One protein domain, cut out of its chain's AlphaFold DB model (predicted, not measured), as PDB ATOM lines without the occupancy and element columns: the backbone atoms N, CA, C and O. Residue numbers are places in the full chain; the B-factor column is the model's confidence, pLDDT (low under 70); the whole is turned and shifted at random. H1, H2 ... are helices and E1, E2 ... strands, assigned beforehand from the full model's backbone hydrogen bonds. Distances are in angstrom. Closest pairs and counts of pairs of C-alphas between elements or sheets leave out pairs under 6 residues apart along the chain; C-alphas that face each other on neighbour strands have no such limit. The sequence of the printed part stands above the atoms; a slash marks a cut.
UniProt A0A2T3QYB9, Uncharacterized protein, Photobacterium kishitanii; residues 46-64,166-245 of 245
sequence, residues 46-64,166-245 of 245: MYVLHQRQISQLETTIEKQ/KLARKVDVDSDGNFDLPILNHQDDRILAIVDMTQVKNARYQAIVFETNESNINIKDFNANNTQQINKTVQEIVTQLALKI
ATOM      1  N   MET A  46     -29.785  22.138 -41.081       85.50
ATOM      2  CA  MET A  46     -28.599  21.686 -41.789       85.50
ATOM      3  C   MET A  46     -28.082  22.759 -42.741       85.50
ATOM      4  O   MET A  46     -28.832  23.351 -43.518       85.50
ATOM      5  N   TYR A  47     -26.775  22.991 -42.681       87.25
ATOM      6  CA  TYR A  47     -26.034  23.878 -43.565       87.25
ATOM      7  C   TYR A  47     -25.038  23.054 -44.371       87.25
ATOM      8  O   TYR A  47     -24.219  22.338 -43.796       87.25
ATOM      9  N   VAL A  48     -25.103  23.174 -45.693       86.06
ATOM     10  CA  VAL A  48     -24.378  22.313 -46.632       86.06
ATOM     11  C   VAL A  48     -23.528  23.146 -47.577       86.06
ATOM     12  O   VAL A  48     -24.030  24.070 -48.222       86.06
ATOM     13  N   LEU A  49     -22.254  22.787 -47.698       85.75
ATOM     14  CA  LEU A  49     -21.361  23.255 -48.750       85.75
ATOM     15  C   LEU A  49     -20.970  22.085 -49.653       85.75
ATOM     16  O   LEU A  49     -20.458  21.075 -49.183       85.75
ATOM     17  N   HIS A  50     -21.158  22.258 -50.954       86.94
ATOM     18  CA  HIS A  50     -20.591  21.407 -51.996       86.94
ATOM     19  C   HIS A  50     -19.204  21.887 -52.400       86.94
ATOM     20  O   HIS A  50     -18.878  23.057 -52.202       86.94
ATOM     21  N   GLN A  51     -18.443  21.033 -53.087       83.44
ATOM     22  CA  GLN A  51     -17.090  21.313 -53.575       83.44
ATOM     23  C   GLN A  51     -16.909  22.720 -54.165       83.44
ATOM     24  O   GLN A  51     -16.003  23.444 -53.769       83.44
ATOM     25  N   ARG A  52     -17.809  23.182 -55.045       82.94
ATOM     26  CA  ARG A  52     -17.717  24.544 -55.606       82.94
ATOM     27  C   ARG A  52     -17.830  25.645 -54.544       82.94
ATOM     28  O   ARG A  52     -17.152  26.662 -54.648       82.94
ATOM     29  N   GLN A  53     -18.703  25.477 -53.555       84.94
ATOM     30  CA  GLN A  53     -18.872  26.421 -52.446       84.94
ATOM     31  C   GLN A  53     -17.714  26.320 -51.448       84.94
ATOM     32  O   GLN A  53     -17.305  27.345 -50.913       84.94
ATOM     33  N   ILE A  54     -17.165  25.117 -51.242       81.00
ATOM     34  CA  ILE A  54     -15.942  24.891 -50.461       81.00
ATOM     35  C   ILE A  54     -14.789  25.666 -51.103       81.00
ATOM     36  O   ILE A  54     -14.212  26.524 -50.446       81.00
ATOM     37  N   SER A  55     -14.560  25.516 -52.410       82.25
ATOM     38  CA  SER A  55     -13.520  26.275 -53.117       82.25
ATOM     39  C   SER A  55     -13.768  27.788 -53.136       82.25
ATOM     40  O   SER A  55     -12.835  28.586 -53.091       82.25
ATOM     41  N   GLN A  56     -15.027  28.236 -53.146       82.44
ATOM     42  CA  GLN A  56     -15.348  29.663 -52.989       82.44
ATOM     43  C   GLN A  56     -15.083  30.181 -51.569       82.44
ATOM     44  O   GLN A  56     -14.721  31.352 -51.396       82.44
ATOM     45  N   LEU A  57     -15.279  29.333 -50.559       80.06
ATOM     46  CA  LEU A  57     -14.934  29.636 -49.177       80.06
ATOM     47  C   LEU A  57     -13.409  29.705 -49.017       80.06
ATOM     48  O   LEU A  57     -12.950  30.716 -48.494       80.06
ATOM     49  N   GLU A  58     -12.656  28.742 -49.569       74.94
ATOM     50  CA  GLU A  58     -11.180  28.732 -49.693       74.94
ATOM     51  C   GLU A  58     -10.665  30.052 -50.285       74.94
ATOM     52  O   GLU A  58      -9.897  30.788 -49.671       74.94
ATOM     53  N   THR A  59     -11.199  30.469 -51.434       77.44
ATOM     54  CA  THR A  59     -10.788  31.750 -52.036       77.44
ATOM     55  C   THR A  59     -11.132  32.952 -51.146       77.44
ATOM     56  O   THR A  59     -10.468  33.984 -51.192       77.44
ATOM     57  N   THR A  60     -12.206  32.879 -50.352       71.12
ATOM     58  CA  THR A  60     -12.613  33.983 -49.469       71.12
ATOM     59  C   THR A  60     -11.698  34.106 -48.255       71.12
ATOM     60  O   THR A  60     -11.400  35.233 -47.853       71.12
ATOM     61  N   ILE A  61     -11.236  32.989 -47.696       68.38
ATOM     62  CA  ILE A  61     -10.295  32.976 -46.566       68.38
ATOM     63  C   ILE A  61      -8.879  33.380 -47.001       68.38
ATOM     64  O   ILE A  61      -8.156  33.998 -46.222       68.38
ATOM     65  N   GLU A  62      -8.525  33.163 -48.267       66.19
ATOM     66  CA  GLU A  62      -7.278  33.648 -48.870       66.19
ATOM     67  C   GLU A  62      -7.292  35.153 -49.190       66.19
ATOM     68  O   GLU A  62      -6.269  35.732 -49.561       66.19
ATOM     69  N   LYS A  63      -8.431  35.843 -49.041       69.88
ATOM     70  CA  LYS A  63      -8.472  37.291 -49.281       69.88
ATOM     71  C   LYS A  63      -7.633  38.037 -48.256       69.88
ATOM     72  O   LYS A  63      -7.682  37.779 -47.052       69.88
ATOM     73  N   GLN A  64      -6.976  39.088 -48.739       57.22
ATOM     74  CA  GLN A  64      -6.113  39.956 -47.944       57.22
ATOM     75  C   GLN A  64      -6.805  40.517 -46.692       57.22
ATOM     76  O   GLN A  64      -6.153  40.675 -45.668       57.22
ATOM     77  N   LYS A 166     -23.585  32.595 -46.400       82.50
ATOM     78  CA  LYS A 166     -23.916  33.059 -47.753       82.50
ATOM     79  C   LYS A 166     -23.744  31.958 -48.801       82.50
ATOM     80  O   LYS A 166     -24.478  31.941 -49.785       82.50
ATOM     81  N   LEU A 167     -22.750  31.095 -48.617       83.88
ATOM     82  CA  LEU A 167     -22.433  30.011 -49.541       83.88
ATOM     83  C   LEU A 167     -23.235  28.744 -49.239       83.88
ATOM     84  O   LEU A 167     -23.560  28.010 -50.166       83.88
ATOM     85  N   ALA A 168     -23.564  28.502 -47.974       85.62
ATOM     86  CA  ALA A 168     -24.217  27.298 -47.507       85.62
ATOM     87  C   ALA A 168     -25.658  27.226 -47.999       85.62
ATOM     88  O   ALA A 168     -26.459  28.149 -47.830       85.62
ATOM     89  N   ARG A 169     -26.007  26.074 -48.561       85.69
ATOM     90  CA  ARG A 169     -27.393  25.718 -48.817       85.69
ATOM     91  C   ARG A 169     -28.001  25.203 -47.521       85.69
ATOM     92  O   ARG A 169     -27.399  24.378 -46.839       85.69
ATOM     93  N   LYS A 170     -29.197  25.684 -47.187       84.94
ATOM     94  CA  LYS A 170     -29.985  25.090 -46.108       84.94
ATOM     95  C   LYS A 170     -30.726  23.874 -46.636       84.94
ATOM     96  O   LYS A 170     -31.298  23.941 -47.726       84.94
ATOM     97  N   VAL A 171     -30.687  22.800 -45.867       82.44
ATOM     98  CA  VAL A 171     -31.441  21.574 -46.122       82.44
ATOM     99  C   VAL A 171     -32.285  21.306 -44.884       82.44
ATOM    100  O   VAL A 171     -31.820  21.495 -43.757       82.44
ATOM    101  N   ASP A 172     -33.538  20.938 -45.106       78.81
ATOM    102  CA  ASP A 172     -34.430  20.558 -44.023       78.81
ATOM    103  C   ASP A 172     -34.133  19.107 -43.638       78.81
ATOM    104  O   ASP A 172     -33.992  18.242 -44.503       78.81
ATOM    105  N   VAL A 173     -33.996  18.863 -42.337       75.50
ATOM    106  CA  VAL A 173     -33.868  17.520 -41.771       75.50
ATOM    107  C   VAL A 173     -35.249  17.129 -41.273       75.50
ATOM    108  O   VAL A 173     -35.866  17.888 -40.523       75.50
ATOM    109  N   ASP A 174     -35.758  15.981 -41.712       77.56
ATOM    110  CA  ASP A 174     -37.044  15.500 -41.217       77.56
ATOM    111  C   ASP A 174     -36.953  15.085 -39.733       77.56
ATOM    112  O   ASP A 174     -35.873  14.975 -39.143       77.56
ATOM    113  N   SER A 175     -38.101  14.838 -39.098       75.88
ATOM    114  CA  SER A 175     -38.154  14.412 -37.690       75.88
ATOM    115  C   SER A 175     -37.376  13.120 -37.417       75.88
ATOM    116  O   SER A 175     -36.933  12.879 -36.289       75.88
ATOM    117  N   ASP A 176     -37.196  12.298 -38.450       73.25
ATOM    118  CA  ASP A 176     -36.509  11.020 -38.403       73.25
ATOM    119  C   ASP A 176     -35.011  11.115 -38.719       73.25
ATOM    120  O   ASP A 176     -34.309  10.109 -38.574       73.25
ATOM    121  N   GLY A 177     -34.498  12.306 -39.030       72.56
ATOM    122  CA  GLY A 177     -33.091  12.551 -39.316       72.56
ATOM    123  C   GLY A 177     -32.674  12.299 -40.767       72.56
ATOM    124  O   GLY A 177     -31.467  12.277 -41.020       72.56
ATOM    125  N   ASN A 178     -33.611  12.091 -41.699       79.56
ATOM    126  CA  ASN A 178     -33.310  11.989 -43.130       79.56
ATOM    127  C   ASN A 178     -33.243  13.373 -43.772       79.56
ATOM    128  O   ASN A 178     -33.959  14.305 -43.391       79.56
ATOM    129  N   PHE A 179     -32.389  13.481 -44.782       75.94
ATOM    130  CA  PHE A 179     -32.259  14.670 -45.606       75.94
ATOM    131  C   PHE A 179     -31.651  14.304 -46.962       75.94
ATOM    132  O   PHE A 179     -30.795  13.423 -47.072       75.94
ATOM    133  N   ASP A 180     -32.063  15.044 -47.988       73.19
ATOM    134  CA  ASP A 180     -31.529  14.889 -49.335       73.19
ATOM    135  C   ASP A 180     -30.389  15.880 -49.569       73.19
ATOM    136  O   ASP A 180     -30.552  17.105 -49.497       73.19
ATOM    137  N   LEU A 181     -29.220  15.342 -49.898       74.50
ATOM    138  CA  LEU A 181     -28.081  16.114 -50.358       74.50
ATOM    139  C   LEU A 181     -28.061  16.157 -51.891       74.50
ATOM    140  O   LEU A 181     -28.369  15.173 -52.565       74.50
ATOM    141  N   PRO A 182     -27.678  17.293 -52.494       68.31
ATOM    142  CA  PRO A 182     -27.524  17.360 -53.940       68.31
ATOM    143  C   PRO A 182     -26.508  16.334 -54.447       68.31
ATOM    144  O   PRO A 182     -25.436  16.171 -53.864       68.31
ATOM    145  N   ILE A 183     -26.856  15.672 -55.554       68.06
ATOM    146  CA  ILE A 183     -26.011  14.671 -56.210       68.06
ATOM    147  C   ILE A 183     -24.697  15.323 -56.642       68.06
ATOM    148  O   ILE A 183     -24.690  16.397 -57.250       68.06
ATOM    149  N   LEU A 184     -23.592  14.659 -56.318       69.25
ATOM    150  CA  LEU A 184     -22.264  15.071 -56.737       69.25
ATOM    151  C   LEU A 184     -22.020  14.728 -58.204       69.25
ATOM    152  O   LEU A 184     -22.425  13.669 -58.682       69.25
ATOM    153  N   ASN A 185     -21.343  15.630 -58.914       68.81
ATOM    154  CA  ASN A 185     -21.051  15.447 -60.335       68.81
ATOM    155  C   ASN A 185     -19.723  14.708 -60.552       68.81
ATOM    156  O   ASN A 185     -19.510  14.161 -61.633       68.81
ATOM    157  N   HIS A 186     -18.843  14.688 -59.544       73.81
ATOM    158  CA  HIS A 186     -17.566  13.981 -59.567       73.81
ATOM    159  C   HIS A 186     -17.375  13.117 -58.313       73.81
ATOM    160  O   HIS A 186     -17.858  13.459 -57.237       73.81
ATOM    161  N   GLN A 187     -16.634  12.013 -58.436       68.56
ATOM    162  CA  GLN A 187     -16.369  11.091 -57.316       68.56
ATOM    163  C   GLN A 187     -15.469  11.701 -56.226       68.56
ATOM    164  O   GLN A 187     -15.514  11.261 -55.080       68.56
ATOM    165  N   ASP A 188     -14.699  12.727 -56.591       77.25
ATOM    166  CA  ASP A 188     -13.813  13.474 -55.691       77.25
ATOM    167  C   ASP A 188     -14.487  14.713 -55.086       77.25
ATOM    168  O   ASP A 188     -13.870  15.426 -54.292       77.25
ATOM    169  N   ASP A 189     -15.731  15.015 -55.479       77.50
ATOM    170  CA  ASP A 189     -16.449  16.139 -54.894       77.50
ATOM    171  C   ASP A 189     -16.735  15.845 -53.417       77.50
ATOM    172  O   ASP A 189     -17.116  14.742 -53.023       77.50
ATOM    173  N   ARG A 190     -16.579  16.873 -52.588       79.62
ATOM    174  CA  ARG A 190     -16.827  16.787 -51.152       79.62
ATOM    175  C   ARG A 190     -18.087  17.559 -50.806       79.62
ATOM    176  O   ARG A 190     -18.345  18.645 -51.340       79.62
ATOM    177  N   ILE A 191     -18.863  17.015 -49.880       80.38
ATOM    178  CA  ILE A 191     -19.928  17.732 -49.190       80.38
ATOM    179  C   ILE A 191     -19.497  17.908 -47.746       80.38
ATOM    180  O   ILE A 191     -19.300  16.930 -47.029       80.38
ATOM    181  N   LEU A 192     -19.391  19.160 -47.317       84.56
ATOM    182  CA  LEU A 192     -19.204  19.518 -45.921       84.56
ATOM    183  C   LEU A 192     -20.543  19.975 -45.355       84.56
ATOM    184  O   LEU A 192     -21.139  20.941 -45.840       84.56
ATOM    185  N   ALA A 193     -21.002  19.296 -44.313       84.50
ATOM    186  CA  ALA A 193     -22.269  19.589 -43.675       84.50
ATOM    187  C   ALA A 193     -22.103  19.887 -42.186       84.50
ATOM    188  O   ALA A 193     -21.312  19.256 -41.481       84.50
ATOM    189  N   ILE A 194     -22.897  20.841 -41.709       87.19
ATOM    190  CA  ILE A 194     -23.062  21.143 -40.289       87.19
ATOM    191  C   ILE A 194     -24.544  21.055 -39.967       87.19
ATOM    192  O   ILE A 194     -25.355  21.795 -40.527       87.19
ATOM    193  N   VAL A 195     -24.884  20.173 -39.039       85.25
ATOM    194  CA  VAL A 195     -26.231  20.054 -38.490       85.25
ATOM    195  C   VAL A 195     -26.248  20.779 -37.155       85.25
ATOM    196  O   VAL A 195     -25.610  20.351 -36.194       85.25
ATOM    197  N   ASP A 196     -26.938  21.912 -37.129       85.12
ATOM    198  CA  ASP A 196     -27.214  22.713 -35.946       85.12
ATOM    199  C   ASP A 196     -28.310  22.035 -35.126       85.12
ATOM    200  O   ASP A 196     -29.462  21.933 -35.554       85.12
ATOM    201  N   MET A 197     -27.925  21.585 -33.939       80.25
ATOM    202  CA  MET A 197     -28.779  20.869 -33.001       80.25
ATOM    203  C   MET A 197     -29.207  21.764 -31.831       80.25
ATOM    204  O   MET A 197     -29.847  21.292 -30.897       80.25
ATOM    205  N   THR A 198     -28.883  23.063 -31.852       80.44
ATOM    206  CA  THR A 198     -29.129  23.974 -30.719       80.44
ATOM    207  C   THR A 198     -30.605  24.142 -30.369       80.44
ATOM    208  O   THR A 198     -30.927  24.431 -29.219       80.44
ATOM    209  N   GLN A 199     -31.504  23.969 -31.340       81.44
ATOM    210  CA  GLN A 199     -32.956  24.039 -31.138       81.44
ATOM    211  C   GLN A 199     -33.590  22.669 -30.863       81.44
ATOM    212  O   GLN A 199     -34.779  22.594 -30.554       81.44
ATOM    213  N   VAL A 200     -32.812  21.587 -30.954       76.56
ATOM    214  CA  VAL A 200     -33.304  20.229 -30.740       76.56
ATOM    215  C   VAL A 200     -33.382  19.947 -29.242       76.56
ATOM    216  O   VAL A 200     -32.409  20.085 -28.496       76.56
ATOM    217  N   LYS A 201     -34.562  19.530 -28.777       72.38
ATOM    218  CA  LYS A 201     -34.777  19.187 -27.365       72.38
ATOM    219  C   LYS A 201     -33.933  17.976 -26.974       72.38
ATOM    220  O   LYS A 201     -33.902  16.985 -27.693       72.38
ATOM    221  N   ASN A 202     -33.301  18.043 -25.801       70.69
ATOM    222  CA  ASN A 202     -32.444  16.980 -25.257       70.69
ATOM    223  C   ASN A 202     -31.263  16.598 -26.169       70.69
ATOM    224  O   ASN A 202     -30.732  15.491 -26.065       70.69
ATOM    225  N   ALA A 203     -30.833  17.502 -27.055       69.50
ATOM    226  CA  ALA A 203     -29.653  17.269 -27.866       69.50
ATOM    227  C   ALA A 203     -28.412  17.114 -26.977       69.50
ATOM    228  O   ALA A 203     -28.091  17.978 -26.161       69.50
ATOM    229  N   ARG A 204     -27.690  16.007 -27.163       73.19
ATOM    230  CA  ARG A 204     -26.417  15.742 -26.477       73.19
ATOM    231  C   ARG A 204     -25.282  16.646 -26.971       73.19
ATOM    232  O   ARG A 204     -24.312  16.851 -26.246       73.19
ATOM    233  N   TYR A 205     -25.411  17.157 -28.195       76.44
ATOM    234  CA  TYR A 205     -24.416  17.984 -28.868       76.44
ATOM    235  C   TYR A 205     -25.059  19.237 -29.448       76.44
ATOM    236  O   TYR A 205     -26.213  19.199 -29.864       76.44
ATOM    237  N   GLN A 206     -24.300  20.332 -29.506       80.88
ATOM    238  CA  GLN A 206     -24.764  21.581 -30.123       80.88
ATOM    239  C   GLN A 206     -24.712  21.522 -31.650       80.88
ATOM    240  O   GLN A 206     -25.539  22.141 -32.315       80.88
ATOM    241  N   ALA A 207     -23.771  20.758 -32.208       82.12
ATOM    242  CA  ALA A 207     -23.717  20.501 -33.635       82.12
ATOM    243  C   ALA A 207     -23.058  19.159 -33.967       82.12
ATOM    244  O   ALA A 207     -22.242  18.622 -33.208       82.12
ATOM    245  N   ILE A 208     -23.393  18.657 -35.152       81.56
ATOM    246  CA  ILE A 208     -22.778  17.487 -35.776       81.56
ATOM    247  C   ILE A 208     -22.173  17.953 -37.096       81.56
ATOM    248  O   ILE A 208     -22.854  18.560 -37.919       81.56
ATOM    249  N   VAL A 209     -20.886  17.689 -37.286       82.25
ATOM    250  CA  VAL A 209     -20.154  18.013 -38.512       82.25
ATOM    251  C   VAL A 209     -19.819  16.720 -39.211       82.25
ATOM    252  O   VAL A 209     -19.349  15.783 -38.564       82.25
ATOM    253  N   PHE A 210     -20.016  16.667 -40.519       80.00
ATOM    254  CA  PHE A 210     -19.542  15.538 -41.296       80.00
ATOM    255  C   PHE A 210     -19.135  15.941 -42.701       80.00
ATOM    256  O   PHE A 210     -19.579  16.955 -43.247       80.00
ATOM    257  N   GLU A 211     -18.284  15.099 -43.263       80.19
ATOM    258  CA  GLU A 211     -17.900  15.140 -44.657       80.19
ATOM    259  C   GLU A 211     -18.367  13.862 -45.350       80.19
ATOM    260  O   GLU A 211     -18.200  12.758 -44.823       80.19
ATOM    261  N   THR A 212     -18.978  14.015 -46.517       76.00
ATOM    262  CA  THR A 212     -19.554  12.902 -47.270       76.00
ATOM    263  C   THR A 212     -19.478  13.156 -48.769       76.00
ATOM    264  O   THR A 212     -19.352  14.299 -49.214       76.00
ATOM    265  N   ASN A 213     -19.587  12.083 -49.540       75.38
ATOM    266  CA  ASN A 213     -19.832  12.103 -50.975       75.38
ATOM    267  C   ASN A 213     -21.155  11.403 -51.359       75.38
ATOM    268  O   ASN A 213     -21.419  11.149 -52.533       75.38
ATOM    269  N   GLU A 214     -22.003  11.114 -50.371       71.50
ATOM    270  CA  GLU A 214     -23.310  10.481 -50.551       71.50
ATOM    271  C   GLU A 214     -24.433  11.527 -50.658       71.50
ATOM    272  O   GLU A 214     -24.377  12.598 -50.050       71.50
ATOM    273  N   SER A 215     -25.468  11.216 -51.442       67.56
ATOM    274  CA  SER A 215     -26.578  12.125 -51.762       67.56
ATOM    275  C   SER A 215     -27.855  11.890 -50.946       67.56
ATOM    276  O   SER A 215     -28.721  12.757 -50.913       67.56
ATOM    277  N   ASN A 216     -27.990  10.756 -50.262       69.75
ATOM    278  CA  ASN A 216     -29.121  10.479 -49.378       69.75
ATOM    279  C   ASN A 216     -28.579   9.884 -48.089       69.75
ATOM    280  O   ASN A 216     -27.972   8.813 -48.119       69.75
ATOM    281  N   ILE A 217     -28.749  10.607 -46.987       69.19
ATOM    282  CA  ILE A 217     -28.132  10.227 -45.729       69.19
ATOM    283  C   ILE A 217     -29.132  10.361 -44.594       69.19
ATOM    284  O   ILE A 217     -29.878  11.335 -44.491       69.19
ATOM    285  N   ASN A 218     -29.093   9.382 -43.698       71.81
ATOM    286  CA  ASN A 218     -29.726   9.478 -42.403       71.81
ATOM    287  C   ASN A 218     -28.671   9.826 -41.349       71.81
ATOM    288  O   ASN A 218     -27.676   9.119 -41.179       71.81
ATOM    289  N   ILE A 219     -28.900  10.902 -40.592       70.88
ATOM    290  CA  ILE A 219     -27.946  11.348 -39.572       70.88
ATOM    291  C   ILE A 219     -27.719  10.311 -38.460       70.88
ATOM    292  O   ILE A 219     -26.676  10.312 -37.805       70.88
ATOM    293  N   LYS A 220     -28.698   9.426 -38.232       69.69
ATOM    294  CA  LYS A 220     -28.642   8.349 -37.238       69.69
ATOM    295  C   LYS A 220     -27.676   7.235 -37.650       69.69
ATOM    296  O   LYS A 220     -27.234   6.493 -36.772       69.69
ATOM    297  N   ASP A 221     -27.333   7.146 -38.935       67.44
ATOM    298  CA  ASP A 221     -26.464   6.106 -39.493       67.44
ATOM    299  C   ASP A 221     -24.985   6.519 -39.543       67.44
ATOM    300  O   ASP A 221     -24.116   5.682 -39.797       67.44
ATOM    301  N   PHE A 222     -24.658   7.783 -39.244       66.12
ATOM    302  CA  PHE A 222     -23.270   8.235 -39.204       66.12
ATOM    303  C   PHE A 222     -22.482   7.505 -38.117       66.12
ATOM    304  O   PHE A 222     -22.709   7.707 -36.929       66.12
ATOM    305  N   ASN A 223     -21.514   6.686 -38.528       52.59
ATOM    306  CA  ASN A 223     -20.660   5.904 -37.640       52.59
ATOM    307  C   ASN A 223     -19.187   6.332 -37.801       52.59
ATOM    308  O   ASN A 223     -18.441   5.806 -38.618       52.59
ATOM    309  N   ALA A 224     -18.796   7.337 -37.021       44.47
ATOM    310  CA  ALA A 224     -17.440   7.651 -36.548       44.47
ATOM    311  C   ALA A 224     -16.287   8.000 -37.527       44.47
ATOM    312  O   ALA A 224     -15.392   8.715 -37.086       44.47
ATOM    313  N   ASN A 225     -16.256   7.595 -38.802       44.56
ATOM    314  CA  ASN A 225     -15.045   7.816 -39.624       44.56
ATOM    315  C   ASN A 225     -14.875   9.260 -40.144       44.56
ATOM    316  O   ASN A 225     -13.761   9.770 -40.127       44.56
ATOM    317  N   ASN A 226     -15.963   9.944 -40.520       55.12
ATOM    318  CA  ASN A 226     -15.926  11.321 -41.052       55.12
ATOM    319  C   ASN A 226     -16.812  12.301 -40.265       55.12
ATOM    320  O   ASN A 226     -17.100  13.401 -40.734       55.12
ATOM    321  N   THR A 227     -17.273  11.906 -39.078       67.00
ATOM    322  CA  THR A 227     -18.249  12.666 -38.291       67.00
ATOM    323  C   THR A 227     -17.615  13.157 -36.997       67.00
ATOM    324  O   THR A 227     -17.115  12.368 -36.199       67.00
ATOM    325  N   GLN A 228     -17.665  14.466 -36.761       73.81
ATOM    326  CA  GLN A 228     -17.243  15.096 -35.514       73.81
ATOM    327  C   GLN A 228     -18.459  15.663 -34.785       73.81
ATOM    328  O   GLN A 228     -19.211  16.475 -35.321       73.81
ATOM    329  N   GLN A 229     -18.640  15.245 -33.536       74.75
ATOM    330  CA  GLN A 229     -19.688  15.743 -32.649       74.75
ATOM    331  C   GLN A 229     -19.082  16.755 -31.690       74.75
ATOM    332  O   GLN A 229     -18.067  16.473 -31.047       74.75
ATOM    333  N   ILE A 230     -19.664  17.951 -31.621       75.06
ATOM    334  CA  ILE A 230     -18.993  19.082 -30.984       75.06
ATOM    335  C   ILE A 230     -19.976  19.862 -30.103       75.06
ATOM    336  O   ILE A 230     -21.060  20.257 -30.527       75.06
ATOM    337  N   ASN A 231     -19.554  20.140 -28.867       74.69
ATOM    338  CA  ASN A 231     -20.216  21.073 -27.949       74.69
ATOM    339  C   ASN A 231     -19.662  22.489 -28.146       74.69
ATOM    340  O   ASN A 231     -19.011  23.038 -27.261       74.69
ATOM    341  N   LYS A 232     -19.853  23.033 -29.349       77.44
ATOM    342  CA  LYS A 232     -19.489  24.403 -29.722       77.44
ATOM    343  C   LYS A 232     -20.619  25.023 -30.523       77.44
ATOM    344  O   LYS A 232     -21.388  24.315 -31.174       77.44
ATOM    345  N   THR A 233     -20.658  26.349 -30.540       75.88
ATOM    346  CA  THR A 233     -21.596  27.072 -31.395       75.88
ATOM    347  C   THR A 233     -21.282  26.809 -32.872       75.88
ATOM    348  O   THR A 233     -20.123  26.643 -33.261       75.88
ATOM    349  N   VAL A 234     -22.307  26.822 -33.730       73.38
ATOM    350  CA  VAL A 234     -22.135  26.670 -35.189       73.38
ATOM    351  C   VAL A 234     -21.151  27.705 -35.739       73.38
ATOM    352  O   VAL A 234     -20.314  27.378 -36.573       73.38
ATOM    353  N   GLN A 235     -21.190  28.938 -35.228       73.06
ATOM    354  CA  GLN A 235     -20.258  29.999 -35.612       73.06
ATOM    355  C   GLN A 235     -18.794  29.630 -35.323       73.06
ATOM    356  O   GLN A 235     -17.929  29.820 -36.183       73.06
ATOM    357  N   GLU A 236     -18.497  29.086 -34.142       72.81
ATOM    358  CA  GLU A 236     -17.142  28.643 -33.792       72.81
ATOM    359  C   GLU A 236     -16.680  27.493 -34.685       72.81
ATOM    360  O   GLU A 236     -15.546  27.505 -35.160       72.81
ATOM    361  N   ILE A 237     -17.559  26.527 -34.952       73.56
ATOM    362  CA  ILE A 237     -17.266  25.374 -35.812       73.56
ATOM    363  C   ILE A 237     -16.968  25.825 -37.238       73.56
ATOM    364  O   ILE A 237     -15.934  25.459 -37.789       73.56
ATOM    365  N   VAL A 238     -17.827  26.668 -37.810       73.31
ATOM    366  CA  VAL A 238     -17.635  27.248 -39.142       73.31
ATOM    367  C   VAL A 238     -16.310  27.988 -39.226       73.31
ATOM    368  O   VAL A 238     -15.585  27.847 -40.203       73.31
ATOM    369  N   THR A 239     -15.968  28.745 -38.186       68.62
ATOM    370  CA  THR A 239     -14.687  29.450 -38.150       68.62
ATOM    371  C   THR A 239     -13.528  28.466 -38.139       68.62
ATOM    372  O   THR A 239     -12.583  28.641 -38.892       68.62
ATOM    373  N   GLN A 240     -13.588  27.413 -37.323       70.88
ATOM    374  CA  GLN A 240     -12.532  26.401 -37.294       70.88
ATOM    375  C   GLN A 240     -12.404  25.647 -38.616       70.88
ATOM    376  O   GLN A 240     -11.286  25.348 -39.019       70.88
ATOM    377  N   LEU A 241     -13.515  25.361 -39.293       70.88
ATOM    378  CA  LEU A 241     -13.509  24.746 -40.619       70.88
ATOM    379  C   LEU A 241     -12.882  25.687 -41.646       70.88
ATOM    380  O   LEU A 241     -11.944  25.291 -42.318       70.88
ATOM    381  N   ALA A 242     -13.308  26.949 -41.682       66.50
ATOM    382  CA  ALA A 242     -12.744  27.976 -42.556       66.50
ATOM    383  C   ALA A 242     -11.266  28.305 -42.265       66.50
ATOM    384  O   ALA A 242     -10.615  28.918 -43.092       66.50
ATOM    385  N   LEU A 243     -10.744  27.967 -41.082       63.50
ATOM    386  CA  LEU A 243      -9.323  28.117 -40.749       63.50
ATOM    387  C   LEU A 243      -8.483  26.870 -41.067       63.50
ATOM    388  O   LEU A 243      -7.258  26.955 -41.028       63.50
ATOM    389  N   LYS A 244      -9.126  25.710 -41.244       61.91
ATOM    390  CA  LYS A 244      -8.476  24.424 -41.549       61.91
ATOM    391  C   LYS A 244      -8.414  24.145 -43.046       61.91
ATOM    392  O   LYS A 244      -7.472  23.499 -43.490       61.91
ATOM    393  N   ILE A 245      -9.486  24.528 -43.731       57.53
ATOM    394  CA  ILE A 245      -9.561  24.692 -45.178       57.53
ATOM    395  C   ILE A 245      -8.515  25.738 -45.577       57.53
ATOM    396  O   ILE A 245      -7.794  25.488 -46.561       57.53
TER     397      ILE A 245
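This is residues 46 to 64 and 166 to 245 of the 245 residues of an uncharacterized protein of Photobacterium kishitanii (UniProt A0A2T3QYB9). A twisted five-stranded sheet has two helices over one face: H2 runs along E4 and E5, while H1 stands up at the end of E1, and the two meet as a corner. On the side of the sheet away from the helices lies a small separate pair of short strands, E3 and E6. The printed part has 99 residues with two named helices and seven named strands, in the order E1 H1 E2 E3 E4 E5 E6 E7 H2; the class is mixed, helices and strands. The large sheet has the order E2 - E1 - E4 - E5 - E7, all antiparallel. The whole is compact, with a radius of gyration of the C-alphas of 13.4 A and spans of 42 by 29 by 25 A.

E4, residues 191 to 196, and E5, residues 207 to 212, are a hairpin, with N 193 and O 210 at 2.9 A, within hydrogen-bond range. E1, residues 46 to 50, is antiparallel to E4, with N 47 and O 194 at 2.8 A. The edge strands are E2, residues 169 to 172, with N 169 and O 48 of E1 at 2.8 A, and E7, residues 227 to 230, with N 228 and O 209 of E5 at 2.8 A. H2, residues 234 to 244, is on the sheet over E4 and E5 at a height over the sheet of 9.8 A, along the strands at 21 degrees to E4 on the local plane. H1, residues 51 to 61, is on the same face, over E1, and stands up from the sheet at 75 degrees to a local plane that only just has enough C-alphas, 6. H1 and H2 touch, about perpendicular at 83 degrees; their closest C-alphas, those of Ile 61 and Ala 242, are 6.9 A apart. In both helices every O i to N i+4 pair is within hydrogen-bond range. E3, residues 178 to 180, and E6, residues 216 to 218, are antiparallel neighbours, with N 179 and O 217 at 3.3 A. E6 is apart from E4.

E1 begins at C-alpha 46 (-28.599, 21.686, -41.789) and is 13.0 A long. E4 measures 15.9 A and E5 16.2 A. H1 and H2 are 15.2 A each; H2 ends at C-alpha 244 (-8.476, 24.424, -41.549).

The C-alphas of Gln 64 and Asp 176, the two farthest apart, are 43.0 A apart. Residues 65 to 165 are not printed, and C-alphas 64 and 166 are 19.1 A apart across this cut. Of the links that are printed whole, none is long. The mean pLDDT of the printed part is 74.7; residues under 70 include 61 to 64, 220 to 227 and 242 to 245.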